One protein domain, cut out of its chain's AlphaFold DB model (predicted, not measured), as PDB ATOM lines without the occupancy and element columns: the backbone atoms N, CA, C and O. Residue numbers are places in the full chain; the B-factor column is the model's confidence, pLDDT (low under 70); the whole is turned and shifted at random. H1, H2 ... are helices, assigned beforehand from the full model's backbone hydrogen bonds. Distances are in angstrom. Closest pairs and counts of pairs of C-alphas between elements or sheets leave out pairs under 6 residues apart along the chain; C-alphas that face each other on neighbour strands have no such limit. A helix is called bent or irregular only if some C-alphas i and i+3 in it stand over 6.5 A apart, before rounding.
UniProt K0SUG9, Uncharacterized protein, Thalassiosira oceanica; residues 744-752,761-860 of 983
ATOM      1  N   CYS A 744      48.360  51.775 167.579       84.19
ATOM      2  CA  CYS A 744      49.645  51.111 167.309       84.19
ATOM      3  C   CYS A 744      50.575  51.066 168.533       84.19
ATOM      4  O   CYS A 744      50.369  51.778 169.513       84.19
ATOM      5  N   THR A 745      51.602  50.219 168.477       88.06
ATOM      6  CA  THR A 745      52.590  50.019 169.552       88.06
ATOM      7  C   THR A 745      53.890  50.798 169.320       88.06
ATOM      8  O   THR A 745      54.935  50.405 169.834       88.06
ATOM      9  N   GLU A 746      53.853  51.851 168.503       86.25
ATOM     10  CA  GLU A 746      55.023  52.672 168.178       86.25
ATOM     11  C   GLU A 746      55.364  53.647 169.311       86.25
ATOM     12  O   GLU A 746      54.489  54.074 170.070       86.25
ATOM     13  N   GLU A 747      56.648  53.974 169.449       85.88
ATOM     14  CA  GLU A 747      57.138  54.779 170.569       85.88
ATOM     15  C   GLU A 747      57.049  56.282 170.285       85.88
ATOM     16  O   GLU A 747      57.309  56.728 169.167       85.88
ATOM     17  N   ASP A 748      56.759  57.099 171.304       76.69
ATOM     18  CA  ASP A 748      56.601  58.551 171.108       76.69
ATOM     19  C   ASP A 748      57.869  59.219 170.540       76.69
ATOM     20  O   ASP A 748      57.807  60.110 169.688       76.69
ATOM     21  N   GLY A 749      59.049  58.708 170.912       74.38
ATOM     22  CA  GLY A 749      60.332  59.094 170.319       74.38
ATOM     23  C   GLY A 749      60.369  58.925 168.793       74.38
ATOM     24  O   GLY A 749      60.889  59.804 168.091       74.38
ATOM     25  N   ASN A 750      59.721  57.881 168.273       76.12
ATOM     26  CA  ASN A 750      59.729  57.513 166.863       76.12
ATOM     27  C   ASN A 750      58.736  58.325 166.023       76.12
ATOM     28  O   ASN A 750      59.026  58.543 164.851       76.12
ATOM     29  N   PHE A 751      57.662  58.898 166.587       68.94
ATOM     30  CA  PHE A 751      56.810  59.849 165.852       68.94
ATOM     31  C   PHE A 751      57.584  61.131 165.502       68.94
ATOM     32  O   PHE A 751      57.639  62.107 166.253       68.94
ATOM     33  N   ASN A 752      58.254  61.121 164.356       66.06
ATOM     34  CA  ASN A 752      58.987  62.240 163.784       66.06
ATOM     35  C   ASN A 752      58.851  62.202 162.251       66.06
ATOM     36  O   ASN A 752      58.391  61.214 161.683       66.06
ATOM     37  N   PHE A 761      53.544  59.798 154.545       74.25
ATOM     38  CA  PHE A 761      54.764  59.889 153.744       74.25
ATOM     39  C   PHE A 761      54.435  60.168 152.272       74.25
ATOM     40  O   PHE A 761      54.924  61.147 151.714       74.25
ATOM     41  N   ASN A 762      53.516  59.406 151.670       75.81
ATOM     42  CA  ASN A 762      53.059  59.643 150.299       75.81
ATOM     43  C   ASN A 762      52.362  61.007 150.130       75.81
ATOM     44  O   ASN A 762      52.551  61.667 149.108       75.81
ATOM     45  N   ALA A 763      51.594  61.472 151.121       75.12
ATOM     46  CA  ALA A 763      50.970  62.798 151.085       75.12
ATOM     47  C   ALA A 763      51.993  63.951 151.176       75.12
ATOM     48  O   ALA A 763      51.833  64.962 150.491       75.12
ATOM     49  N   ILE A 764      53.057  63.802 151.974       74.44
ATOM     50  CA  ILE A 764      54.137  64.793 152.064       74.44
ATOM     51  C   ILE A 764      55.024  64.714 150.811       74.44
ATOM     52  O   ILE A 764      55.324  65.756 150.242       74.44
ATOM     53  N   LYS A 765      55.358  63.518 150.307       79.56
ATOM     54  CA  LYS A 765      56.131  63.304 149.065       79.56
ATOM     55  C   LYS A 765      55.443  63.923 147.841       79.56
ATOM     56  O   LYS A 765      56.108  64.561 147.034       79.56
ATOM     57  N   ARG A 766      54.105  63.854 147.757       81.44
ATOM     58  CA  ARG A 766      53.296  64.589 146.757       81.44
ATOM     59  C   ARG A 766      53.419  66.119 146.858       81.44
ATOM     60  O   ARG A 766      53.266  66.791 145.848       81.44
ATOM     61  N   LYS A 767      53.678  66.672 148.050       83.00
ATOM     62  CA  LYS A 767      53.884  68.118 148.281       83.00
ATOM     63  C   LYS A 767      55.358  68.548 148.249       83.00
ATOM     64  O   LYS A 767      55.635  69.732 148.091       83.00
ATOM     65  N   LYS A 768      56.292  67.616 148.455       83.62
ATOM     66  CA  LYS A 768      57.747  67.819 148.515       83.62
ATOM     67  C   LYS A 768      58.460  66.595 147.910       83.62
ATOM     68  O   LYS A 768      58.860  65.701 148.659       83.62
ATOM     69  N   PRO A 769      58.632  66.540 146.574       82.19
ATOM     70  CA  PRO A 769      59.212  65.378 145.890       82.19
ATOM     71  C   PRO A 769      60.661  65.051 146.282       82.19
ATOM     72  O   PRO A 769      61.087  63.914 146.124       82.19
ATOM     73  N   SER A 770      61.401  66.023 146.829       83.06
ATOM     74  CA  SER A 770      62.798  65.898 147.276       83.06
ATOM     75  C   SER A 770      63.000  65.136 148.596       83.06
ATOM     76  O   SER A 770      64.124  65.036 149.085       83.06
ATOM     77  N   ILE A 771      61.937  64.603 149.201       76.00
ATOM     78  CA  ILE A 771      62.042  63.732 150.377       76.00
ATOM     79  C   ILE A 771      62.562  62.350 149.957       76.00
ATOM     80  O   ILE A 771      62.183  61.838 148.905       76.00
ATOM     81  N   SER A 772      63.408  61.755 150.812       71.00
ATOM     82  CA  SER A 772      64.005  60.416 150.654       71.00
ATOM     83  C   SER A 772      63.047  59.414 149.990       71.00
ATOM     84  O   SER A 772      61.883  59.343 150.391       71.00
ATOM     85  N   PRO A 773      63.495  58.618 149.000       68.94
ATOM     86  CA  PRO A 773      62.596  57.776 148.217       68.94
ATOM     87  C   PRO A 773      61.925  56.669 149.042       68.94
ATOM     88  O   PRO A 773      60.803  56.285 148.697       68.94
ATOM     89  N   VAL A 774      62.585  56.201 150.109       78.06
ATOM     90  CA  VAL A 774      62.174  55.075 150.961       78.06
ATOM     91  C   VAL A 774      61.029  55.480 151.892       78.06
ATOM     92  O   VAL A 774      61.195  56.357 152.739       78.06
ATOM     93  N   ALA A 775      59.882  54.811 151.756       69.62
ATOM     94  CA  ALA A 775      58.777  54.937 152.701       69.62
ATOM     95  C   ALA A 775      59.160  54.318 154.060       69.62
ATOM     96  O   ALA A 775      59.766  53.242 154.078       69.62
ATOM     97  N   PRO A 776      58.814  54.945 155.198       73.56
ATOM     98  CA  PRO A 776      59.017  54.335 156.504       73.56
ATOM     99  C   PRO A 776      58.200  53.050 156.646       73.56
ATOM    100  O   PRO A 776      57.102  52.939 156.105       73.56
ATOM    101  N   LYS A 777      58.720  52.086 157.410       78.69
ATOM    102  CA  LYS A 777      57.956  50.894 157.788       78.69
ATOM    103  C   LYS A 777      56.749  51.332 158.621       78.69
ATOM    104  O   LYS A 777      56.928  52.020 159.623       78.69
ATOM    105  N   ASP A 778      55.546  50.933 158.215       74.31
ATOM    106  CA  ASP A 778      54.339  51.250 158.978       74.31
ATOM    107  C   ASP A 778      54.380  50.609 160.383       74.31
ATOM    108  O   ASP A 778      54.850  49.472 160.531       74.31
ATOM    109  N   PRO A 779      53.907  51.327 161.419       79.06
ATOM    110  CA  PRO A 779      53.996  50.885 162.803       79.06
ATOM    111  C   PRO A 779      53.105  49.668 163.072       79.06
ATOM    112  O   PRO A 779      52.040  49.499 162.474       79.06
ATOM    113  N   VAL A 780      53.512  48.828 164.027       85.38
ATOM    114  CA  VAL A 780      52.747  47.631 164.410       85.38
ATOM    115  C   VAL A 780      51.411  48.050 165.032       85.38
ATOM    116  O   VAL A 780      51.359  48.605 166.128       85.38
ATOM    117  N   THR A 781      50.313  47.808 164.315       83.62
ATOM    118  CA  THR A 781      48.952  48.133 164.778       83.62
ATOM    119  C   THR A 781      48.553  47.295 165.992       83.62
ATOM    120  O   THR A 781      48.891  46.111 166.039       83.62
ATOM    121  N   ARG A 782      47.738  47.847 166.898       83.94
ATOM    122  CA  ARG A 782      47.158  47.125 168.042       83.94
ATOM    123  C   ARG A 782      46.023  46.182 167.634       83.94
ATOM    124  O   ARG A 782      44.874  46.360 168.021       83.94
ATOM    125  N   THR A 783      46.325  45.190 166.800       81.81
ATOM    126  CA  THR A 783      45.341  44.201 166.331       81.81
ATOM    127  C   THR A 783      45.907  42.784 166.337       81.81
ATOM    128  O   THR A 783      47.121  42.587 166.402       81.81
ATOM    129  N   GLY A 784      45.016  41.792 166.283       82.38
ATOM    130  CA  GLY A 784      45.374  40.383 166.441       82.38
ATOM    131  C   GLY A 784      45.694  40.002 167.890       82.38
ATOM    132  O   GLY A 784      45.700  40.838 168.792       82.38
ATOM    133  N   THR A 785      45.975  38.717 168.103       85.94
ATOM    134  CA  THR A 785      46.145  38.098 169.431       85.94
ATOM    135  C   THR A 785      47.348  38.605 170.229       85.94
ATOM    136  O   THR A 785      47.359  38.471 171.446       85.94
ATOM    137  N   GLN A 786      48.367  39.180 169.580       89.56
ATOM    138  CA  GLN A 786      49.582  39.634 170.266       89.56
ATOM    139  C   GLN A 786      49.498  41.092 170.750       89.56
ATOM    140  O   GLN A 786      50.054  41.414 171.802       89.56
ATOM    141  N   TRP A 787      48.836  41.979 170.000       90.44
ATOM    142  CA  TRP A 787      48.960  43.431 170.197       90.44
ATOM    143  C   TRP A 787      47.638  44.187 170.365       90.44
ATOM    144  O   TRP A 787      47.690  45.404 170.523       90.44
ATOM    145  N   SER A 788      46.473  43.525 170.385       90.00
ATOM    146  CA  SER A 788      45.231  44.195 170.806       90.00
ATOM    147  C   SER A 788      45.372  44.813 172.203       90.00
ATOM    148  O   SER A 788      46.174  44.356 173.022       90.00
ATOM    149  N   THR A 789      44.590  45.855 172.490       90.31
ATOM    150  CA  THR A 789      44.504  46.472 173.825       90.31
ATOM    151  C   THR A 789      44.181  45.427 174.890       90.31
ATOM    152  O   THR A 789      44.918  45.308 175.864       90.31
ATOM    153  N   SER A 790      43.180  44.581 174.648       92.38
ATOM    154  CA  SER A 790      42.782  43.467 175.516       92.38
ATOM    155  C   SER A 790      43.913  42.445 175.760       92.38
ATOM    156  O   SER A 790      44.139  42.062 176.906       92.38
ATOM    157  N   ALA A 791      44.717  42.079 174.750       93.50
ATOM    158  CA  ALA A 791      45.873  41.185 174.932       93.50
ATOM    159  C   ALA A 791      47.068  41.858 175.639       93.50
ATOM    160  O   ALA A 791      47.819  41.211 176.372       93.50
ATOM    161  N   CYS A 792      47.257  43.166 175.439       94.88
ATOM    162  CA  CYS A 792      48.266  43.943 176.160       94.88
ATOM    163  C   CYS A 792      47.888  44.118 177.642       94.88
ATOM    164  O   CYS A 792      48.750  44.006 178.510       94.88
ATOM    165  N   ALA A 793      46.601  44.329 177.929       95.19
ATOM    166  CA  ALA A 793      46.045  44.385 179.275       95.19
ATOM    167  C   ALA A 793      46.140  43.041 180.007       95.19
ATOM    168  O   ALA A 793      46.476  43.010 181.188       95.19
ATOM    169  N   GLN A 794      45.889  41.931 179.302       95.25
ATOM    170  CA  GLN A 794      46.089  40.593 179.850       95.25
ATOM    171  C   GLN A 794      47.547  40.401 180.289       95.25
ATOM    172  O   GLN A 794      47.772  40.079 181.453       95.25
ATOM    173  N   ARG A 795      48.531  40.707 179.426       95.50
ATOM    174  CA  ARG A 795      49.955  40.659 179.814       95.50
ATOM    175  C   ARG A 795      50.282  41.560 181.002       95.50
ATOM    176  O   ARG A 795      51.063  41.163 181.857       95.50
ATOM    177  N   TYR A 796      49.675  42.745 181.091       95.44
ATOM    178  CA  TYR A 796      49.873  43.626 182.244       95.44
ATOM    179  C   TYR A 796      49.389  42.961 183.539       95.44
ATOM    180  O   TYR A 796      50.113  42.934 184.529       95.44
ATOM    181  N   ASN A 797      48.202  42.355 183.516       94.44
ATOM    182  CA  ASN A 797      47.653  41.637 184.664       94.44
ATOM    183  C   ASN A 797      48.451  40.359 185.000       94.44
ATOM    184  O   ASN A 797      48.571  40.016 186.171       94.44
ATOM    185  N   GLU A 798      49.027  39.677 184.006       94.12
ATOM    186  CA  GLU A 798      49.901  38.508 184.194       94.12
ATOM    187  C   GLU A 798      51.266  38.886 184.798       94.12
ATOM    188  O   GLU A 798      51.753  38.196 185.692       94.12
ATOM    189  N   GLU A 799      51.875  39.991 184.358       91.75
ATOM    190  CA  GLU A 799      53.178  40.459 184.857       91.75
ATOM    191  C   GLU A 799      53.096  41.149 186.232       91.75
ATOM    192  O   GLU A 799      54.062  41.116 186.995       91.75
ATOM    193  N   VAL A 800      51.961  41.777 186.559       91.00
ATOM    194  CA  VAL A 800      51.747  42.515 187.821       91.00
ATOM    195  C   VAL A 800      51.012  41.679 188.874       91.00
ATOM    196  O   VAL A 800      51.198  41.877 190.081       91.00
ATOM    197  N   GLY A 801      50.175  40.734 188.439       86.19
ATOM    198  CA  GLY A 801      49.266  39.996 189.307       86.19
ATOM    199  C   GLY A 801      48.331  40.934 190.077       86.19
ATOM    200  O   GLY A 801      47.860  41.949 189.568       86.19
ATOM    201  N   THR A 802      48.088  40.614 191.346       78.38
ATOM    202  CA  THR A 802      47.326  41.457 192.286       78.38
ATOM    203  C   THR A 802      48.204  42.452 193.064       78.38
ATOM    204  O   THR A 802      47.735  43.077 194.017       78.38
ATOM    205  N   GLY A 803      49.490  42.576 192.712       73.81
ATOM    206  CA  GLY A 803      50.488  43.326 193.473       73.81
ATOM    207  C   GLY A 803      50.703  44.769 193.010       73.81
ATOM    208  O   GLY A 803      50.346  45.170 191.907       73.81
ATOM    209  N   THR A 804      51.366  45.565 193.850       75.94
ATOM    210  CA  THR A 804      51.997  46.824 193.421       75.94
ATOM    211  C   THR A 804      53.379  46.532 192.847       75.94
ATOM    212  O   THR A 804      54.187  45.895 193.528       75.94
ATOM    213  N   ILE A 805      53.692  47.041 191.653       75.88
ATOM    214  CA  ILE A 805      55.029  46.896 191.060       75.88
ATOM    215  C   ILE A 805      56.098  47.503 191.998       75.88
ATOM    216  O   ILE A 805      55.990  48.677 192.357       75.88
ATOM    217  N   PRO A 806      57.155  46.754 192.378       70.69
ATOM    218  CA  PRO A 806      58.067  47.166 193.447       70.69
ATOM    219  C   PRO A 806      59.120  48.214 193.047       70.69
ATOM    220  O   PRO A 806      59.833  48.705 193.918       70.69
ATOM    221  N   SER A 807      59.277  48.565 191.763       85.25
ATOM    222  CA  SER A 807      60.217  49.621 191.353       85.25
ATOM    223  C   SER A 807      59.834  50.319 190.043       85.25
ATOM    224  O   SER A 807      59.242  49.720 189.144       85.25
ATOM    225  N   ARG A 808      60.244  51.588 189.892       84.56
ATOM    226  CA  ARG A 808      60.042  52.367 188.651       84.56
ATOM    227  C   ARG A 808      60.710  51.726 187.428       84.56
ATOM    228  O   ARG A 808      60.170  51.810 186.331       84.56
ATOM    229  N   VAL A 809      61.857  51.068 187.616       84.69
ATOM    230  CA  VAL A 809      62.569  50.356 186.538       84.69
ATOM    231  C   VAL A 809      61.746  49.157 186.062       84.69
ATOM    232  O   VAL A 809      61.566  48.974 184.859       84.69
ATOM    233  N   HIS A 810      61.168  48.391 186.994       86.12
ATOM    234  CA  HIS A 810      60.281  47.283 186.649       86.12
ATOM    235  C   HIS A 810      58.995  47.784 185.973       86.12
ATOM    236  O   HIS A 810      58.630  47.256 184.929       86.12
ATOM    237  N   GLN A 811      58.374  48.865 186.471       88.06
ATOM    238  CA  GLN A 811      57.205  49.492 185.829       88.06
ATOM    239  C   GLN A 811      57.513  49.912 184.385       88.06
ATOM    240  O   GLN A 811      56.696  49.679 183.503       88.06
ATOM    241  N   SER A 812      58.692  50.487 184.123       88.62
ATOM    242  CA  SER A 812      59.116  50.844 182.761       88.62
ATOM    243  C   SER A 812      59.209  49.611 181.850       88.62
ATOM    244  O   SER A 812      58.719  49.633 180.724       88.62
ATOM    245  N   SER A 813      59.764  48.504 182.360       92.31
ATOM    246  CA  SER A 813      59.889  47.236 181.627       92.31
ATOM    247  C   SER A 813      58.532  46.571 181.341       92.31
ATOM    248  O   SER A 813      58.281  46.164 180.206       92.31
ATOM    249  N   VAL A 814      57.632  46.527 182.331       92.75
ATOM    250  CA  VAL A 814      56.254  46.023 182.178       92.75
ATOM    251  C   VAL A 814      55.476  46.885 181.181       92.75
ATOM    252  O   VAL A 814      54.893  46.368 180.229       92.75
ATOM    253  N   ASN A 815      55.545  48.214 181.318       91.31
ATOM    254  CA  ASN A 815      54.914  49.157 180.391       91.31
ATOM    255  C   ASN A 815      55.464  49.037 178.959       91.31
ATOM    256  O   ASN A 815      54.778  49.417 178.012       91.31
ATOM    257  N   GLU A 816      56.675  48.518 178.763       91.25
ATOM    258  CA  GLU A 816      57.215  48.255 177.431       91.25
ATOM    259  C   GLU A 816      56.666  46.949 176.828       91.25
ATOM    260  O   GLU A 816      56.173  46.964 175.695       91.25
ATOM    261  N   ARG A 817      56.647  45.841 177.583       93.38
ATOM    262  CA  ARG A 817      56.084  44.546 177.130       93.38
ATOM    263  C   ARG A 817      54.566  44.589 176.910       93.38
ATOM    264  O   ARG A 817      54.045  43.988 175.964       93.38
ATOM    265  N   CYS A 818      53.866  45.375 177.722       94.69
ATOM    266  CA  CYS A 818      52.424  45.623 177.625       94.69
ATOM    267  C   CYS A 818      52.087  46.804 176.694       94.69
ATOM    268  O   CYS A 818      50.948  47.263 176.645       94.69
ATOM    269  N   ALA A 819      53.078  47.342 175.968       93.94
ATOM    270  CA  ALA A 819      52.934  48.482 175.061       93.94
ATOM    271  C   ALA A 819      52.133  49.666 175.658       93.94
ATOM    272  O   ALA A 819      51.348  50.315 174.972       93.94
ATOM    273  N   SER A 820      52.353  49.932 176.945       95.06
ATOM    274  CA  SER A 820      51.749  50.977 177.780       95.06
ATOM    275  C   SER A 820      50.234  50.890 178.014       95.06
ATOM    276  O   SER A 820      49.662  51.832 178.551       95.06
ATOM    277  N   VAL A 821      49.593  49.762 177.699       95.12
ATOM    278  CA  VAL A 821      48.243  49.448 178.200       95.12
ATOM    279  C   VAL A 821      48.372  48.887 179.618       95.12
ATOM    280  O   VAL A 821      49.212  48.022 179.863       95.12
ATOM    281  N   THR A 822      47.557  49.388 180.548       95.38
ATOM    282  CA  THR A 822      47.592  49.032 181.983       95.38
ATOM    283  C   THR A 822      46.225  48.631 182.550       95.38
ATOM    284  O   THR A 822      46.087  48.410 183.752       95.38
ATOM    285  N   LYS A 823      45.193  48.604 181.703       95.62
ATOM    286  CA  LYS A 823      43.806  48.230 182.007       95.62
ATOM    287  C   LYS A 823      43.210  47.521 180.785       95.62
ATOM    288  O   LYS A 823      43.674  47.800 179.679       95.62
ATOM    289  N   PRO A 824      42.201  46.643 180.936       95.38
ATOM    290  CA  PRO A 824      41.377  46.203 179.809       95.38
ATOM    291  C   PRO A 824      40.814  47.405 179.030       95.38
ATOM    292  O   PRO A 824      40.683  48.481 179.610       95.38
ATOM    293  N   PRO A 825      40.481  47.268 177.738       93.31
ATOM    294  CA  PRO A 825      39.721  48.299 177.047       93.31
ATOM    295  C   PRO A 825      38.279  48.366 177.583       93.31
ATOM    296  O   PRO A 825      37.694  47.334 177.903       93.31
ATOM    297  N   LEU A 826      37.697  49.569 177.634       93.88
ATOM    298  CA  LEU A 826      36.261  49.771 177.900       93.88
ATOM    299  C   LEU A 826      35.407  49.558 176.636       93.88
ATOM    300  O   LEU A 826      34.219  49.262 176.729       93.88
ATOM    301  N   ILE A 827      36.029  49.685 175.459       88.62
ATOM    302  CA  ILE A 827      35.464  49.344 174.150       88.62
ATOM    303  C   ILE A 827      36.521  48.569 173.351       88.62
ATOM    304  O   ILE A 827      37.618  49.074 173.105       88.62
ATOM    305  N   ASP A 828      36.183  47.371 172.871       78.94
ATOM    306  CA  ASP A 828      36.946  46.647 171.848       78.94
ATOM    307  C   ASP A 828      36.804  47.384 170.490       78.94
ATOM    308  O   ASP A 828      36.024  47.000 169.613       78.94
ATOM    309  N   GLU A 829      37.553  48.478 170.299       65.31
ATOM    310  CA  GLU A 829      37.567  49.254 169.050       65.31
ATOM    311  C   GLU A 829      38.208  48.458 167.896       65.31
ATOM    312  O   GLU A 829      39.421  48.464 167.675       65.31
ATOM    313  N   HIS A 830      37.394  47.783 167.085       56.31
ATOM    314  CA  HIS A 830      37.853  47.055 165.894       56.31
ATOM    315  C   HIS A 830      37.996  47.968 164.650       56.31
ATOM    316  O   HIS A 830      37.547  47.635 163.551       56.31
ATOM    317  N   GLY A 831      38.638  49.136 164.804       54.25
ATOM    318  CA  GLY A 831      38.666  50.211 163.799       54.25
ATOM    319  C   GLY A 831      40.060  50.686 163.367       54.25
ATOM    320  O   GLY A 831      40.528  51.723 163.818       54.25
ATOM    321  N   LYS A 832      40.694  50.038 162.375       49.50
ATOM    322  CA  LYS A 832      42.028  50.436 161.840       49.50
ATOM    323  C   LYS A 832      42.112  51.832 161.174       49.50
ATOM    324  O   LYS A 832      43.149  52.161 160.608       49.50
ATOM    325  N   ASN A 833      41.041  52.632 161.170       50.78
ATOM    326  CA  ASN A 833      40.937  53.873 160.383       50.78
ATOM    327  C   ASN A 833      40.418  55.101 161.160       50.78
ATOM    328  O   ASN A 833      40.617  56.222 160.686       50.78
ATOM    329  N   SER A 834      39.776  54.932 162.322       48.66
ATOM    330  CA  SER A 834      39.150  55.996 163.135       48.66
ATOM    331  C   SER A 834      40.180  56.806 163.938       48.66
ATOM    332  O   SER A 834      40.062  57.002 165.142       48.66
ATOM    333  N   GLY A 835      41.236  57.270 163.264       48.84
ATOM    334  CA  GLY A 835      42.300  58.043 163.903       48.84
ATOM    335  C   GLY A 835      43.582  58.237 163.095       48.84
ATOM    336  O   GLY A 835      44.441  58.979 163.552       48.84
ATOM    337  N   GLU A 836      43.755  57.637 161.908       47.56
ATOM    338  CA  GLU A 836      45.020  57.751 161.147       47.56
ATOM    339  C   GLU A 836      45.567  59.191 160.978       47.56
ATOM    340  O   GLU A 836      46.779  59.368 161.124       47.56
ATOM    341  N   PRO A 837      44.747  60.230 160.687       44.28
ATOM    342  CA  PRO A 837      45.258  61.591 160.541       44.28
ATOM    343  C   PRO A 837      45.665  62.214 161.881       44.28
ATOM    344  O   PRO A 837      46.733  62.817 161.972       44.28
ATOM    345  N   THR A 838      44.835  62.056 162.919       46.97
ATOM    346  CA  THR A 838      45.032  62.639 164.258       46.97
ATOM    347  C   THR A 838      46.155  61.954 165.028       46.97
ATOM    348  O   THR A 838      46.951  62.637 165.667       46.97
ATOM    349  N   HIS A 839      46.287  60.634 164.890       52.66
ATOM    350  CA  HIS A 839      47.369  59.809 165.432       52.66
ATOM    351  C   HIS A 839      48.749  60.452 165.227       52.66
ATOM    352  O   HIS A 839      49.499  60.630 166.186       52.66
ATOM    353  N   MET A 840      49.072  60.860 163.995       52.09
ATOM    354  CA  MET A 840      50.365  61.484 163.703       52.09
ATOM    355  C   MET A 840      50.340  63.004 163.664       52.09
ATOM    356  O   MET A 840      51.363  63.602 164.000       52.09
ATOM    357  N   SER A 841      49.232  63.656 163.286       53.84
ATOM    358  CA  SER A 841      49.189  65.121 163.340       53.84
ATOM    359  C   SER A 841      49.363  65.609 164.776       53.84
ATOM    360  O   SER A 841      50.104  66.564 164.985       53.84
ATOM    361  N   MET A 842      48.799  64.907 165.767       56.78
ATOM    362  CA  MET A 842      48.963  65.242 167.181       56.78
ATOM    363  C   MET A 842      50.301  64.787 167.760       56.78
ATOM    364  O   MET A 842      50.882  65.542 168.528       56.78
ATOM    365  N   GLY A 843      50.850  63.629 167.371       59.12
ATOM    366  CA  GLY A 843      52.218  63.257 167.762       59.12
ATOM    367  C   GLY A 843      53.244  64.294 167.286       59.12
ATOM    368  O   GLY A 843      54.049  64.806 168.064       59.12
ATOM    369  N   VAL A 844      53.149  64.708 166.017       59.62
ATOM    370  CA  VAL A 844      53.997  65.764 165.445       59.62
ATOM    371  C   VAL A 844      53.696  67.134 166.067       59.62
ATOM    372  O   VAL A 844      54.640  67.851 166.393       59.62
ATOM    373  N   ALA A 845      52.426  67.501 166.277       63.78
ATOM    374  CA  ALA A 845      52.056  68.784 166.877       63.78
ATOM    375  C   ALA A 845      52.473  68.882 168.348       63.78
ATOM    376  O   ALA A 845      53.051  69.891 168.724       63.78
ATOM    377  N   ASN A 846      52.291  67.845 169.168       63.97
ATOM    378  CA  ASN A 846      52.762  67.820 170.556       63.97
ATOM    379  C   ASN A 846      54.284  67.974 170.621       63.97
ATOM    380  O   ASN A 846      54.791  68.780 171.395       63.97
ATOM    381  N   LYS A 847      55.018  67.277 169.749       66.19
ATOM    382  CA  LYS A 847      56.483  67.355 169.653       66.19
ATOM    383  C   LYS A 847      56.981  68.694 169.097       66.19
ATOM    384  O   LYS A 847      58.085  69.124 169.426       66.19
ATOM    385  N   HIS A 848      56.179  69.369 168.273       68.25
ATOM    386  CA  HIS A 848      56.446  70.726 167.798       68.25
ATOM    387  C   HIS A 848      56.132  71.769 168.880       68.25
ATOM    388  O   HIS A 848      56.984  72.593 169.186       68.25
ATOM    389  N   ASN A 849      54.980  71.658 169.542       72.75
ATOM    390  CA  ASN A 849      54.572  72.476 170.683       72.75
ATOM    391  C   ASN A 849      55.534  72.320 171.866       72.75
ATOM    392  O   ASN A 849      55.782  73.286 172.573       72.75
ATOM    393  N   GLU A 850      56.134  71.146 172.065       75.81
ATOM    394  CA  GLU A 850      57.163  70.941 173.088       75.81
ATOM    395  C   GLU A 850      58.498  71.594 172.711       75.81
ATOM    396  O   GLU A 850      59.160  72.174 173.568       75.81
ATOM    397  N   LYS A 851      58.869  71.596 171.422       74.62
ATOM    398  CA  LYS A 851      59.994  72.409 170.934       74.62
ATOM    399  C   LYS A 851      59.719  73.906 171.077       74.62
ATOM    400  O   LYS A 851      60.614  74.620 171.505       74.62
ATOM    401  N   ILE A 852      58.500  74.361 170.780       75.00
ATOM    402  CA  ILE A 852      58.078  75.754 170.983       75.00
ATOM    403  C   ILE A 852      58.135  76.102 172.472       75.00
ATOM    404  O   ILE A 852      58.818  77.050 172.823       75.00
ATOM    405  N   ARG A 853      57.527  75.313 173.368       80.88
ATOM    406  CA  ARG A 853      57.571  75.560 174.823       80.88
ATOM    407  C   ARG A 853      58.991  75.554 175.382       80.88
ATOM    408  O   ARG A 853      59.289  76.357 176.260       80.88
ATOM    409  N   ARG A 854      59.874  74.690 174.875       84.31
ATOM    410  CA  ARG A 854      61.295  74.704 175.242       84.31
ATOM    411  C   ARG A 854      62.001  75.960 174.735       84.31
ATOM    412  O   ARG A 854      62.692  76.594 175.514       84.31
ATOM    413  N   TYR A 855      61.775  76.348 173.483       87.38
ATOM    414  CA  TYR A 855      62.334  77.567 172.895       87.38
ATOM    415  C   TYR A 855      61.823  78.844 173.586       87.38
ATOM    416  O   TYR A 855      62.612  79.742 173.850       87.38
ATOM    417  N   CYS A 856      60.538  78.897 173.955       84.44
ATOM    418  CA  CYS A 856      59.974  79.953 174.797       84.44
ATOM    419  C   CYS A 856      60.691  79.995 176.147       84.44
ATOM    420  O   CYS A 856      61.286  81.017 176.443       84.44
ATOM    421  N   ARG A 857      60.796  78.877 176.883       85.44
ATOM    422  CA  ARG A 857      61.585  78.823 178.131       85.44
ATOM    423  C   ARG A 857      63.041  79.263 177.934       85.44
ATOM    424  O   ARG A 857      63.586  79.966 178.772       85.44
ATOM    425  N   GLU A 858      63.681  78.879 176.831       91.06
ATOM    426  CA  GLU A 858      65.042  79.307 176.476       91.06
ATOM    427  C   GLU A 858      65.149  80.800 176.108       91.06
ATOM    428  O   GLU A 858      66.265  81.322 176.088       91.06
ATOM    429  N   ILE A 859      64.041  81.482 175.802       90.00
ATOM    430  CA  ILE A 859      63.947  82.945 175.697       90.00
ATOM    431  C   ILE A 859      63.639  83.539 177.071       90.00
ATOM    432  O   ILE A 859      64.354  84.438 177.497       90.00
ATOM    433  N   ASP A 860      62.639  83.012 177.780       86.81
ATOM    434  CA  ASP A 860      62.181  83.483 179.088       86.81
ATOM    435  C   ASP A 860      63.342  83.505 180.095       86.81
ATOM    436  O   ASP A 860      63.598  84.534 180.710       86.81
TER     437      ASP A 860
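AT A GLANCE: This is residues 744 to 752 and 761 to 860 of the 983 residues of an uncharacterized protein of Thalassiosira oceanica (UniProt K0SUG9). This is an open, spread-out model: a helical hairpin of H3 and H4 lies at one end, with the four-residue H2 near its H3, and the long helix H5 stands well away from it, its residues 849 to 860 sticking out as a free arm. The short H1 sits away from the other helices, and long links without named elements join H1 to H2 and H4 to H5. The printed part has 109 residues with five named helices, H1 to H5 in order along the chain, and no named strand; the class is all helix. The whole is loose, with a radius of gyration of the C-alphas of 17.8 A and spans of 52 by 41 by 25 A.

HOW THE PARTS SIT: Residues 744 to 752 come first, and after the cut H1, residues 761 to 767, touches no helix. H2, residues 784 to 787, is close to but not clearly touching H3, residues 789 to 800; their closest C-alphas, those of Thr 785 and Ala 791, are 6.3 A apart. H3 touches H4, residues 808 to 817, and the closest C-alphas, those of Tyr 796 and Val 814, are 6.8 A apart. These two helices form a helical hairpin and run opposite ways at a steep tilt of 37 degrees, only just past shallow. H5, residues 836 to 860, touches no helix; for instance, it is apart from H1, H3 and H4. In H3 and H4 every O i to N i+4 pair is within hydrogen-bond range, as are 2 of 3 in H1 and 20 of 21 in H5, while H2 is too short for such a pair and its one O i to N i+3 pair is not within range.

IN THESE COORDINATES: H1 runs from Phe 761, its C-alpha at (54.764, 59.889, 153.744), to Lys 767, over 9.9 A. H2 goes from Gly 784 to Trp 787, 6.0 A, and is neither bent nor irregular, but only just: C-alphas 784 and 787 are 6.0 A apart. H3 begins at Thr 789, C-alpha (44.504, 46.472, 173.825), and covers 16.2 A to Val 800. H4 covers 14.5 A from Arg 808 to Arg 817. H5, the longest helix, covers 35.8 A from Glu 836 to Asp 860, whose C-alpha is at (62.181, 83.483, 179.088); it is neither bent nor irregular, but only just, with C-alphas 837 and 840 6.0 A apart.

THE WHOLE: The two C-alphas farthest apart, those of Pro 769 and Thr 802, are 53.5 A apart. Residues 753 to 760 are not printed, and C-alphas 752 and 761 are 11.1 A apart across this cut. The links H1 to H2, 16 residues, and H4 to H5, 18 residues, are long; H2 to H3 is tight and H3 to H4 short. Mean pLDDT of the printed part is 79.1, with residues 751 to 752, 773, 775 and 829 to 848 under 70.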